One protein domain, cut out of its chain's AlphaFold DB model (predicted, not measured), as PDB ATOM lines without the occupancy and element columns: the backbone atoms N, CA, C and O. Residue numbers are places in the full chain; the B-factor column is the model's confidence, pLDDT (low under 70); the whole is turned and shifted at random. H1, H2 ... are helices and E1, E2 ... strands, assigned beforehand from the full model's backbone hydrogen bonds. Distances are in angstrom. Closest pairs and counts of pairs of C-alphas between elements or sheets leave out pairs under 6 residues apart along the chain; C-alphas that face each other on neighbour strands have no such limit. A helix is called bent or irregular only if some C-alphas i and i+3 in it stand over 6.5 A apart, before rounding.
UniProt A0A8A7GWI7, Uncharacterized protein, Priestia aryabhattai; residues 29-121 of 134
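What this domain is: This is residues 29 to 121 of the 134 residues of an uncharacterized protein of Priestia aryabhattai (UniProt A0A8A7GWI7). A strongly twisted sheet of four strands has H3 and H4 packed on one face, while H1 stands beside the strands and H2 grazes the sheet. Printed are 93 residues, with four named helices and four named strands in the order E1 H1 E2 E3 H2 E4 H3 H4. The sheet, E2 E3 E1 E4, is antiparallel; the class is mixed. The whole is compact, radius of gyration of the C-alphas 12.4 A, spanning 37 by 30 by 21 A.

Where its parts are: E2 is residues 48 to 54, E3 62 to 69 with 22.8 A from first to last C-alpha, E1 30 to 36 from C-alpha 30 (120.627, 143.710, 125.714), and E4 87 to 91. H1 is residues 37 to 42, H2 76 to 81, H3 96 to 102, and H4 106 to 115, ending at C-alpha 115 (120.067, 160.031, 133.853). H1 is irregular, C-alphas 38 and 41 being 7.4 A apart; H4 only just, 107 and 110 being 6.6 A apart.

How they stand to each other: Within hydrogen-bond range are N 50 and O 65, 2.8 A, in the hairpin E2 and E3; N 33 and O 66, 3.0 A, between E3 and E1; and N 32 and O 89, 2.8 A, between E1 and E4. E1, H1, E2 and E3, H2, E4 are split strand-helix-strand units, same-way strands with another between them; both crossovers are right-handed. H3 lies over E3, height over the sheet 8.4 A; H4, on the same face, over E1, 9.7 A. They only just touch, with 3 pairs of C-alphas within 8 A, the closest Asn 102 and Phe 112, 7.4 A. H1 is at the sheet's level. In H2 every O i to N i+4 pair is within range; in H1 0 of 2, i+3 2 of 3; H3 0 of 3, i+3 2 of 4; H4 3 of 6.

The domain as a whole: The farthest C-alphas, Phe 57 and Gln 72, are 38.6 A apart. No cut, no long link; pLDDT is under 70 at residues 56 to 60.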
ATOM      1  N   CYS A  29     119.459 139.710 127.852       96.19
ATOM      2  CA  CYS A  29     120.475 140.725 128.038       96.19
ATOM      3  C   CYS A  29     120.668 141.503 126.739       96.19
ATOM      4  O   CYS A  29     121.220 141.012 125.760       96.19
ATOM      5  N   TYR A  30     120.253 142.760 126.742       97.44
ATOM      6  CA  TYR A  30     120.627 143.710 125.714       97.44
ATOM      7  C   TYR A  30     122.053 144.185 125.961       97.44
ATOM      8  O   TYR A  30     122.373 144.714 127.030       97.44
ATOM      9  N   ILE A  31     122.897 144.032 124.949       97.62
ATOM     10  CA  ILE A  31     124.247 144.575 124.925       97.62
ATOM     11  C   ILE A  31     124.211 145.822 124.062       97.62
ATOM     12  O   ILE A  31     123.983 145.734 122.863       97.62
ATOM     13  N   TYR A  32     124.436 146.983 124.657       96.88
ATOM     14  CA  TYR A  32     124.615 148.236 123.936       96.88
ATOM     15  C   TYR A  32     126.100 148.527 123.834       96.88
ATOM     16  O   TYR A  32     126.797 148.444 124.847       96.88
ATOM     17  N   ALA A  33     126.577 148.918 122.654       95.75
ATOM     18  CA  ALA A  33     127.985 149.234 122.477       95.75
ATOM     19  C   ALA A  33     128.241 150.419 121.544       95.75
ATOM     20  O   ALA A  33     127.446 150.726 120.649       95.75
ATOM     21  N   ILE A  34     129.383 151.067 121.770       93.69
ATOM     22  CA  ILE A  34     130.015 151.989 120.838       93.69
ATOM     23  C   ILE A  34     131.308 151.355 120.344       93.69
ATOM     24  O   ILE A  34     132.228 151.128 121.129       93.69
ATOM     25  N   VAL A  35     131.366 151.132 119.039       93.31
ATOM     26  CA  VAL A  35     132.437 150.410 118.343       93.31
ATOM     27  C   VAL A  35     133.036 151.296 117.256       93.31
ATOM     28  O   VAL A  35     132.401 152.268 116.826       93.31
ATOM     29  N   ASP A  36     134.257 151.005 116.822       90.69
ATOM     30  CA  ASP A  36     134.811 151.663 115.640       90.69
ATOM     31  C   ASP A  36     134.131 151.155 114.363       90.69
ATOM     32  O   ASP A  36     133.755 149.988 114.268       90.69
ATOM     33  N   GLU A  37     133.945 152.035 113.380       89.88
ATOM     34  CA  GLU A  37     133.371 151.649 112.086       89.88
ATOM     35  C   GLU A  37     134.269 150.644 111.354       89.88
ATOM     36  O   GLU A  37     133.764 149.728 110.704       89.88
ATOM     37  N   ASP A  38     135.584 150.778 111.515       89.06
ATOM     38  CA  ASP A  38     136.564 149.881 110.899       89.06
ATOM     39  C   ASP A  38     136.555 148.473 111.529       89.06
ATOM     40  O   ASP A  38     136.954 147.506 110.881       89.06
ATOM     41  N   ASP A  39     136.031 148.335 112.754       89.81
ATOM     42  CA  ASP A  39     135.976 147.067 113.492       89.81
ATOM     43  C   ASP A  39     134.662 146.293 113.275       89.81
ATOM     44  O   ASP A  39     134.494 145.188 113.792       89.81
ATOM     45  N   LEU A  40     133.729 146.831 112.477       89.12
ATOM     46  CA  LEU A  40     132.405 146.235 112.258       89.12
ATOM     47  C   LEU A  40     132.453 144.789 111.746       89.12
ATOM     48  O   LEU A  40     131.565 144.008 112.071       89.12
ATOM     49  N   SER A  41     133.466 144.422 110.956       90.38
ATOM     50  CA  SER A  41     133.612 143.058 110.423       90.38
ATOM     51  C   SER A  41     134.016 142.016 111.467       90.38
ATOM     52  O   SER A  41     134.024 140.830 111.150       90.38
ATOM     53  N   TYR A  42     134.407 142.444 112.670       91.00
ATOM     54  CA  TYR A  42     134.820 141.565 113.766       91.00
ATOM     55  C   TYR A  42     133.756 141.434 114.858       91.00
ATOM     56  O   TYR A  42     134.002 140.757 115.857       91.00
ATOM     57  N   LEU A  43     132.614 142.111 114.708       93.75
ATOM     58  CA  LEU A  43     131.507 142.036 115.656       93.75
ATOM     59  C   LEU A  43     130.680 140.767 115.431       93.75
ATOM     60  O   LEU A  43     130.680 140.237 114.320       93.75
ATOM     61  N   PRO A  44     129.937 140.310 116.455       93.75
ATOM     62  CA  PRO A  44     128.922 139.280 116.270       93.75
ATOM     63  C   PRO A  44     127.908 139.678 115.188       93.75
ATOM     64  O   PRO A  44     127.522 140.849 115.092       93.75
ATOM     65  N   ASP A  45     127.456 138.703 114.399       93.19
ATOM     66  CA  ASP A  45     126.562 138.914 113.251       93.19
ATOM     67  C   ASP A  45     125.208 139.527 113.663       93.19
ATOM     68  O   ASP A  45     124.549 140.213 112.879       93.19
ATOM     69  N   GLU A  46     124.797 139.325 114.915       95.12
ATOM     70  CA  GLU A  46     123.569 139.849 115.510       95.12
ATOM     71  C   GLU A  46     123.641 141.352 115.827       95.12
ATOM     72  O   GLU A  46     122.641 141.941 116.249       95.12
ATOM     73  N   PHE A  47     124.804 141.993 115.655       96.19
ATOM     74  CA  PHE A  47     124.991 143.404 115.974       96.19
ATOM     75  C   PHE A  47     124.178 144.320 115.055       96.19
ATOM     76  O   PHE A  47     124.467 144.514 113.872       96.19
ATOM     77  N   VAL A  48     123.176 144.979 115.638       95.50
ATOM     78  CA  VAL A  48     122.318 145.936 114.943       95.50
ATOM     79  C   VAL A  48     122.869 147.346 115.111       95.50
ATOM     80  O   VAL A  48     122.876 147.920 116.204       95.50
ATOM     81  N   GLN A  49     123.280 147.949 113.998       94.00
ATOM     82  CA  GLN A  49     123.720 149.341 113.961       94.00
ATOM     83  C   GLN A  49     122.524 150.289 114.107       94.00
ATOM     84  O   GLN A  49     121.555 150.210 113.354       94.00
ATOM     85  N   ILE A  50     122.616 151.224 115.051       91.12
ATOM     86  CA  ILE A  50     121.566 152.205 115.329       91.12
ATOM     87  C   ILE A  50     121.944 153.577 114.761       91.12
ATOM     88  O   ILE A  50     121.176 154.175 114.011       91.12
ATOM     89  N   SER A  51     123.116 154.112 115.115       90.12
ATOM     90  CA  SER A  51     123.564 155.444 114.675       90.12
ATOM     91  C   SER A  51     125.071 155.526 114.500       90.12
ATOM     92  O   SER A  51     125.810 154.668 114.972       90.12
ATOM     93  N   LYS A  52     125.522 156.610 113.865       90.00
ATOM     94  CA  LYS A  52     126.935 156.972 113.772       90.00
ATOM     95  C   LYS A  52     127.186 158.284 114.505       90.00
ATOM     96  O   LYS A  52     126.430 159.246 114.344       90.00
ATOM     97  N   ILE A  53     128.261 158.342 115.280       87.69
ATOM     98  CA  ILE A  53     128.727 159.552 115.958       87.69
ATOM     99  C   ILE A  53     130.147 159.890 115.504       87.69
ATOM    100  O   ILE A  53     130.958 159.021 115.191       87.69
ATOM    101  N   LYS A  54     130.461 161.185 115.460       76.12
ATOM    102  CA  LYS A  54     131.794 161.651 115.066       76.12
ATOM    103  C   LYS A  54     132.774 161.479 116.224       76.12
ATOM    104  O   LYS A  54     132.496 161.959 117.323       76.12
ATOM    105  N   GLN A  55     133.945 160.904 115.957       71.25
ATOM    106  CA  GLN A  55     135.003 160.669 116.952       71.25
ATOM    107  C   GLN A  55     135.856 161.925 117.258       71.25
ATOM    108  O   GLN A  55     136.891 161.864 117.914       71.25
ATOM    109  N   GLY A  56     135.392 163.111 116.854       67.81
ATOM    110  CA  GLY A  56     136.123 164.374 116.988       67.81
ATOM    111  C   GLY A  56     136.776 164.796 115.673       67.81
ATOM    112  O   GLY A  56     136.502 164.224 114.627       67.81
ATOM    113  N   PHE A  57     137.585 165.857 115.706       63.84
ATOM    114  CA  PHE A  57     138.168 166.441 114.488       63.84
ATOM    115  C   PHE A  57     139.424 165.701 113.996       63.84
ATOM    116  O   PHE A  57     139.743 165.766 112.815       63.84
ATOM    117  N   PHE A  58     140.137 165.012 114.893       66.56
ATOM    118  CA  PHE A  58     141.441 164.395 114.608       66.56
ATOM    119  C   PHE A  58     141.372 162.923 114.190       66.56
ATOM    120  O   PHE A  58     142.383 162.385 113.747       66.56
ATOM    121  N   PHE A  59     140.208 162.284 114.310       65.25
ATOM    122  CA  PHE A  59     140.018 160.880 113.960       65.25
ATOM    123  C   PHE A  59     139.093 160.780 112.742       65.25
ATOM    124  O   PHE A  59     137.992 161.338 112.781       65.25
ATOM    125  N   PRO A  60     139.544 160.146 111.644       62.09
ATOM    126  CA  PRO A  60     138.767 160.067 110.414       62.09
ATOM    127  C   PRO A  60     137.625 159.045 110.496       62.09
ATOM    128  O   PRO A  60     136.623 159.233 109.802       62.09
ATOM    129  N   SER A  61     137.750 158.005 111.330       75.12
ATOM    130  CA  SER A  61     136.735 156.961 111.466       75.12
ATOM    131  C   SER A  61     135.536 157.436 112.293       75.12
ATOM    132  O   SER A  61     135.615 158.324 113.156       75.12
ATOM    133  N   GLN A  62     134.358 156.904 111.961       85.81
ATOM    134  CA  GLN A  62     133.146 157.144 112.735       85.81
ATOM    135  C   GLN A  62     133.039 156.095 113.834       85.81
ATOM    136  O   GLN A  62     133.476 154.962 113.677       85.81
ATOM    137  N   ARG A  63     132.410 156.457 114.951       89.88
ATOM    138  CA  ARG A  63     132.025 155.472 115.960       89.88
ATOM    139  C   ARG A  63     130.578 155.078 115.715       89.88
ATOM    140  O   ARG A  63     129.721 155.945 115.525       89.88
ATOM    141  N   ILE A  64     130.310 153.786 115.723       92.38
ATOM    142  CA  ILE A  64     128.983 153.223 115.519       92.38
ATOM    143  C   ILE A  64     128.386 152.922 116.880       92.38
ATOM    144  O   ILE A  64     129.029 152.315 117.729       92.38
ATOM    145  N   ILE A  65     127.152 153.355 117.090       93.88
ATOM    146  CA  ILE A  65     126.348 152.940 118.231       93.88
ATOM    147  C   ILE A  65     125.416 151.846 117.739       93.88
ATOM    148  O   ILE A  65     124.695 152.049 116.758       93.88
ATOM    149  N   GLY A  66     125.391 150.726 118.441       95.00
ATOM    150  CA  GLY A  66     124.510 149.617 118.120       95.00
ATOM    151  C   GLY A  66     124.179 148.779 119.338       95.00
ATOM    152  O   GLY A  66     124.508 149.141 120.475       95.00
ATOM    153  N   PHE A  67     123.477 147.683 119.090       96.62
ATOM    154  CA  PHE A  67     123.081 146.762 120.136       96.62
ATOM    155  C   PHE A  67     122.928 145.328 119.640       96.62
ATOM    156  O   PHE A  67     122.754 145.092 118.447       96.62
ATOM    157  N   ILE A  68     122.930 144.396 120.587       97.19
ATOM    158  CA  ILE A  68     122.526 143.000 120.417       97.19
ATOM    159  C   ILE A  68     121.443 142.707 121.449       97.19
ATOM    160  O   ILE A  68     121.565 143.113 122.605       97.19
ATOM    161  N   ASN A  69     120.386 142.007 121.042       96.44
ATOM    162  CA  ASN A  69     119.483 141.343 121.976       96.44
ATOM    163  C   ASN A  69     120.000 139.919 122.215       96.44
ATOM    164  O   ASN A  69     119.687 139.007 121.448       96.44
ATOM    165  N   ASP A  70     120.840 139.749 123.232       95.19
ATOM    166  CA  ASP A  70     121.571 138.512 123.482       95.19
ATOM    167  C   ASP A  70     120.762 137.572 124.387       95.19
ATOM    168  O   ASP A  70     120.995 137.441 125.589       95.19
ATOM    169  N   VAL A  71     119.753 136.934 123.794       93.19
ATOM    170  CA  VAL A  71     118.854 135.995 124.493       93.19
ATOM    171  C   VAL A  71     119.583 134.702 124.892       93.19
ATOM    172  O   VAL A  71     119.174 134.015 125.828       93.19
ATOM    173  N   GLN A  72     120.665 134.356 124.189       93.88
ATOM    174  CA  GLN A  72     121.440 133.133 124.417       93.88
ATOM    175  C   GLN A  72     122.694 133.361 125.272       93.88
ATOM    176  O   GLN A  72     123.242 132.389 125.799       93.88
ATOM    177  N   PHE A  73     123.041 134.624 125.552       95.19
ATOM    178  CA  PHE A  73     124.204 135.041 126.343       95.19
ATOM    179  C   PHE A  73     125.542 134.679 125.667       95.19
ATOM    180  O   PHE A  73     126.526 134.427 126.358       95.19
ATOM    181  N   GLU A  74     125.569 134.632 124.334       95.25
ATOM    182  CA  GLU A  74     126.722 134.202 123.523       95.25
ATOM    183  C   GLU A  74     127.673 135.365 123.192       95.25
ATOM    184  O   GLU A  74     128.851 135.165 122.918       95.25
ATOM    185  N   SER A  75     127.187 136.607 123.250       96.50
ATOM    186  CA  SER A  75     127.955 137.804 122.889       96.50
ATOM    187  C   SER A  75     128.548 138.534 124.096       96.50
ATOM    188  O   SER A  75     129.455 139.351 123.940       96.50
ATOM    189  N   ILE A  76     128.072 138.262 125.315       95.81
ATOM    190  CA  ILE A  76     128.524 138.955 126.537       95.81
ATOM    191  C   ILE A  76     130.041 138.894 126.703       95.81
ATOM    192  O   ILE A  76     130.668 139.915 126.991       95.81
ATOM    193  N   TYR A  77     130.629 137.709 126.531       95.75
ATOM    194  CA  TYR A  77     132.054 137.523 126.771       95.75
ATOM    195  C   TYR A  77     132.918 138.240 125.733       95.75
ATOM    196  O   TYR A  77     133.906 138.862 126.106       95.75
ATOM    197  N   TYR A  78     132.484 138.300 124.471       95.75
ATOM    198  CA  TYR A  78     133.146 139.108 123.444       95.75
ATOM    199  C   TYR A  78     133.242 140.589 123.846       95.75
ATOM    200  O   TYR A  78     134.307 141.206 123.770       95.75
ATOM    201  N   PHE A  79     132.136 141.179 124.309       95.44
ATOM    202  CA  PHE A  79     132.127 142.582 124.746       95.44
ATOM    203  C   PHE A  79     132.862 142.798 126.065       95.44
ATOM    204  O   PHE A  79     133.300 143.916 126.341       95.44
ATOM    205  N   TYR A  80     133.007 141.745 126.866       95.19
ATOM    206  CA  TYR A  80     133.906 141.760 128.002       95.19
ATOM    207  C   TYR A  80     135.363 141.758 127.569       95.19
ATOM    208  O   TYR A  80     136.064 142.678 127.944       95.19
ATOM    209  N   GLU A  81     135.826 140.828 126.739       93.25
ATOM    210  CA  GLU A  81     137.232 140.782 126.313       93.25
ATOM    211  C   GLU A  81     137.657 142.021 125.514       93.25
ATOM    212  O   GLU A  81     138.797 142.473 125.610       93.25
ATOM    213  N   THR A  82     136.727 142.619 124.768       92.69
ATOM    214  CA  THR A  82     136.984 143.814 123.954       92.69
ATOM    215  C   THR A  82     136.683 145.136 124.672       92.69
ATOM    216  O   THR A  82     136.648 146.187 124.026       92.69
ATOM    217  N   TRP A  83     136.519 145.129 126.005       89.88
ATOM    218  CA  TRP A  83     136.168 146.313 126.811       89.88
ATOM    219  C   TRP A  83     137.115 147.508 126.612       89.88
ATOM    220  O   TRP A  83     136.716 148.660 126.758       89.88
ATOM    221  N   CYS A  84     138.389 147.250 126.301       89.31
ATOM    222  CA  CYS A  84     139.402 148.292 126.127       89.31
ATOM    223  C   CYS A  84     139.298 149.015 124.775       89.31
ATOM    224  O   CYS A  84     139.845 150.108 124.618       89.31
ATOM    225  N   LEU A  85     138.598 148.417 123.808       89.50
ATOM    226  CA  LEU A  85     138.373 148.964 122.468       89.50
ATOM    227  C   LEU A  85     136.967 149.561 122.342       89.50
ATOM    228  O   LEU A  85     136.780 150.616 121.719       89.50
ATOM    229  N   ASN A  86     136.003 148.892 122.976       90.50
ATOM    230  CA  ASN A  86     134.579 149.127 122.821       90.50
ATOM    231  C   ASN A  86     133.950 149.562 124.142       90.50
ATOM    232  O   ASN A  86     134.065 148.892 125.165       90.50
ATOM    233  N   GLU A  87     133.194 150.654 124.097       91.31
ATOM    234  CA  GLU A  87     132.377 151.059 125.239       91.31
ATOM    235  C   GLU A  87     131.125 150.193 125.236       91.31
ATOM    236  O   GLU A  87     130.392 150.209 124.247       91.31
ATOM    237  N   CYS A  88     130.840 149.463 126.312       95.12
ATOM    238  CA  CYS A  88     129.660 148.604 126.373       95.12
ATOM    239  C   CYS A  88     128.880 148.733 127.688       95.12
ATOM    240  O   CYS A  88     129.404 149.136 128.736       95.12
ATOM    241  N   VAL A  89     127.586 148.425 127.603       95.88
ATOM    242  CA  VAL A  89     126.637 148.367 128.715       95.88
ATOM    243  C   VAL A  89     125.683 147.194 128.498       95.88
ATOM    244  O   VAL A  89     125.118 147.046 127.417       95.88
ATOM    245  N   PHE A  90     125.447 146.416 129.549       97.00
ATOM    246  CA  PHE A  90     124.457 145.343 129.590       97.00
ATOM    247  C   PHE A  90     123.186 145.814 130.306       97.00
ATOM    248  O   PHE A  90     123.264 146.510 131.319       97.00
ATOM    249  N   SER A  91     122.011 145.446 129.809       96.00
ATOM    250  CA  SER A  91     120.713 145.847 130.367       96.00
ATOM    251  C   SER A  91     119.660 144.790 130.053       96.00
ATOM    252  O   SER A  91     119.701 144.185 128.994       96.00
ATOM    253  N   ASN A  92     118.665 144.609 130.914       94.69
ATOM    254  CA  ASN A  92     117.488 143.780 130.622       94.69
ATOM    255  C   ASN A  92     116.295 144.602 130.090       94.69
ATOM    256  O   ASN A  92     115.148 144.170 130.151       94.69
ATOM    257  N   ILE A  93     116.543 145.846 129.680       93.69
ATOM    258  CA  ILE A  93     115.530 146.770 129.165       93.69
ATOM    259  C   ILE A  93     115.938 147.184 127.760       93.69
ATOM    260  O   ILE A  93     117.030 147.737 127.591       93.69
ATOM    261  N   ASP A  94     115.033 146.980 126.799       94.12
ATOM    262  CA  ASP A  94     115.186 147.508 125.448       94.12
ATOM    263  C   ASP A  94     115.008 149.029 125.441       94.12
ATOM    264  O   ASP A  94     113.930 149.554 125.719       94.12
ATOM    265  N   VAL A  95     116.087 149.730 125.120       93.25
ATOM    266  CA  VAL A  95     116.144 151.186 124.968       93.25
ATOM    267  C   VAL A  95     116.682 151.600 123.597       93.25
ATOM    268  O   VAL A  95     117.094 152.744 123.405       93.25
ATOM    269  N   SER A  96     116.721 150.672 122.633       91.12
ATOM    270  CA  SER A  96     117.312 150.877 121.301       91.12
ATOM    271  C   SER A  96     116.726 152.097 120.570       91.12
ATOM    272  O   SER A  96     117.466 152.894 119.981       91.12
ATOM    273  N   ASN A  97     115.412 152.313 120.678       86.81
ATOM    274  CA  ASN A  97     114.693 153.418 120.037       86.81
ATOM    275  C   ASN A  97     115.028 154.798 120.633       86.81
ATOM    276  O   ASN A  97     115.076 155.810 119.921       86.81
ATOM    277  N   GLU A  98     115.223 154.869 121.945       85.88
ATOM    278  CA  GLU A  98     115.555 156.082 122.686       85.88
ATOM    279  C   GLU A  98     117.038 156.425 122.549       85.88
ATOM    280  O   GLU A  98     117.407 157.604 122.490       85.88
ATOM    281  N   LEU A  99     117.883 155.399 122.487       80.56
ATOM    282  CA  LEU A  99     119.333 155.519 122.488       80.56
ATOM    283  C   LEU A  99     119.840 156.231 121.219       80.56
ATOM    284  O   LEU A  99     120.652 157.154 121.322       80.56
ATOM    285  N   PHE A 100     119.248 155.932 120.052       73.88
ATOM    286  CA  PHE A 100     119.509 156.626 118.777       73.88
ATOM    287  C   PHE A 100     119.392 158.154 118.868       73.88
ATOM    288  O   PHE A 100     120.159 158.899 118.262       73.88
ATOM    289  N   LYS A 101     118.379 158.644 119.591       77.94
ATOM    290  CA  LYS A 101     117.975 160.058 119.534       77.94
ATOM    291  C   LYS A 101     118.833 160.953 120.422       77.94
ATOM    292  O   LYS A 101     118.895 162.163 120.201       77.94
ATOM    293  N   ASN A 102     119.465 160.373 121.439       75.19
ATOM    294  CA  ASN A 102     119.992 161.123 122.575       75.19
ATOM    295  C   ASN A 102     121.521 161.146 122.657       75.19
ATOM    296  O   ASN A 102     122.069 162.010 123.342       75.19
ATOM    297  N   ILE A 103     122.215 160.246 121.959       85.31
ATOM    298  CA  ILE A 103     123.668 160.108 122.078       85.31
ATOM    299  C   ILE A 103     124.353 160.721 120.863       85.31
ATOM    300  O   ILE A 103     124.184 160.279 119.733       85.31
ATOM    301  N   LYS A 104     125.155 161.760 121.108       81.94
ATOM    302  CA  LYS A 104     125.942 162.442 120.065       81.94
ATOM    303  C   LYS A 104     127.447 162.282 120.253       81.94
ATOM    304  O   LYS A 104     128.213 162.632 119.357       81.94
ATOM    305  N   ARG A 105     127.872 161.835 121.435       82.75
ATOM    306  CA  ARG A 105     129.268 161.680 121.858       82.75
ATOM    307  C   ARG A 105     129.373 160.480 122.792       82.75
ATOM    308  O   ARG A 105     128.426 160.192 123.516       82.75
ATOM    309  N   VAL A 106     130.553 159.869 122.856       80.62
ATOM    310  CA  VAL A 106     130.841 158.739 123.758       80.62
ATOM    311  C   VAL A 106     130.488 159.062 125.215       80.62
ATOM    312  O   VAL A 106     129.771 158.313 125.862       80.62
ATOM    313  N   ASN A 107     130.865 160.248 125.707       82.75
ATOM    314  CA  ASN A 107     130.559 160.673 127.082       82.75
ATOM    315  C   ASN A 107     129.059 160.753 127.414       82.75
ATOM    316  O   ASN A 107     128.704 160.832 128.593       82.75
ATOM    317  N   ASP A 108     128.185 160.804 126.408       87.50
ATOM    318  CA  ASP A 108     126.737 160.828 126.603       87.50
ATOM    319  C   ASP A 108     126.157 159.410 126.754       87.50
ATOM    320  O   ASP A 108     125.056 159.273 127.282       87.50
ATOM    321  N   PHE A 109     126.913 158.369 126.386       90.00
ATOM    322  CA  PHE A 109     126.500 156.965 126.418       90.00
ATOM    323  C   PHE A 109     126.193 156.470 127.826       90.00
ATOM    324  O   PHE A 109     125.035 156.234 128.154       90.00
ATOM    325  N   TYR A 110     127.175 156.443 128.725       89.62
ATOM    326  CA  TYR A 110     126.927 156.061 130.122       89.62
ATOM    327  C   TYR A 110     125.963 157.020 130.837       89.62
ATOM    328  O   TYR A 110     125.145 156.615 131.668       89.62
ATOM    329  N   LYS A 111     126.011 158.315 130.489       90.25
ATOM    330  CA  LYS A 111     125.102 159.321 131.057       90.25
ATOM    331  C   LYS A 111     123.649 159.060 130.687       90.25
ATOM    332  O   LYS A 111     122.787 159.390 131.497       90.25
ATOM    333  N   PHE A 112     123.375 158.513 129.505       92.38
ATOM    334  CA  PHE A 112     122.024 158.167 129.079       92.38
ATOM    335  C   PHE A 112     121.394 157.176 130.061       92.38
ATOM    336  O   PHE A 112     120.340 157.474 130.624       92.38
ATOM    337  N   PHE A 113     122.074 156.070 130.365       92.50
ATOM    338  CA  PHE A 113     121.567 155.087 131.323       92.50
ATOM    339  C   PHE A 113     121.426 155.681 132.729       92.50
ATOM    340  O   PHE A 113     120.393 155.530 133.382       92.50
ATOM    341  N   ALA A 114     122.433 156.441 133.172       89.75
ATOM    342  CA  ALA A 114     122.437 157.037 134.503       89.75
ATOM    343  C   ALA A 114     121.318 158.069 134.728       89.75
ATOM    344  O   ALA A 114     120.685 158.060 135.785       89.75
ATOM    345  N   LYS A 115     121.077 158.961 133.758       90.94
ATOM    346  CA  LYS A 115     120.067 160.031 133.853       90.94
ATOM    347  C   LYS A 115     118.640 159.513 133.745       90.94
ATOM    348  O   LYS A 115     117.755 160.077 134.376       90.94
ATOM    349  N   ASN A 116     118.430 158.465 132.956       91.19
ATOM    350  CA  ASN A 116     117.111 157.865 132.768       91.19
ATOM    351  C   ASN A 116     116.805 156.776 133.806       91.19
ATOM    352  O   ASN A 116     115.766 156.134 133.710       91.19
ATOM    353  N   HIS A 117     117.685 156.572 134.797       91.38
ATOM    354  CA  HIS A 117     117.531 155.539 135.825       91.38
ATOM    355  C   HIS A 117     117.319 154.135 135.234       91.38
ATOM    356  O   HIS A 117     116.590 153.316 135.792       91.38
ATOM    357  N   ILE A 118     117.957 153.868 134.093       93.38
ATOM    358  CA  ILE A 118     117.907 152.562 133.443       93.38
ATOM    359  C   ILE A 118     118.855 151.650 134.212       93.38
ATOM    360  O   ILE A 118     120.033 151.979 134.391       93.38
ATOM    361  N   LYS A 119     118.338 150.513 134.679       93.56
ATOM    362  CA  LYS A 119     119.158 149.488 135.323       93.56
ATOM    363  C   LYS A 119     120.121 148.929 134.299       93.56
ATOM    364  O   LYS A 119     119.704 148.555 133.210       93.56
ATOM    365  N   HIS A 120     121.394 148.896 134.649       95.81
ATOM    366  CA  HIS A 120     122.414 148.448 133.722       95.81
ATOM    367  C   HIS A 120     123.655 147.952 134.450       95.81
ATOM    368  O   HIS A 120     123.892 148.291 135.615       95.81
ATOM    369  N   VAL A 121     124.463 147.180 133.738       96.62
ATOM    370  CA  VAL A 121     125.798 146.767 134.139       96.62
ATOM    371  C   VAL A 121     126.802 147.368 133.162       96.62
ATOM    372  O   VAL A 121     126.634 147.270 131.953       96.62
TER     373      VAL A 121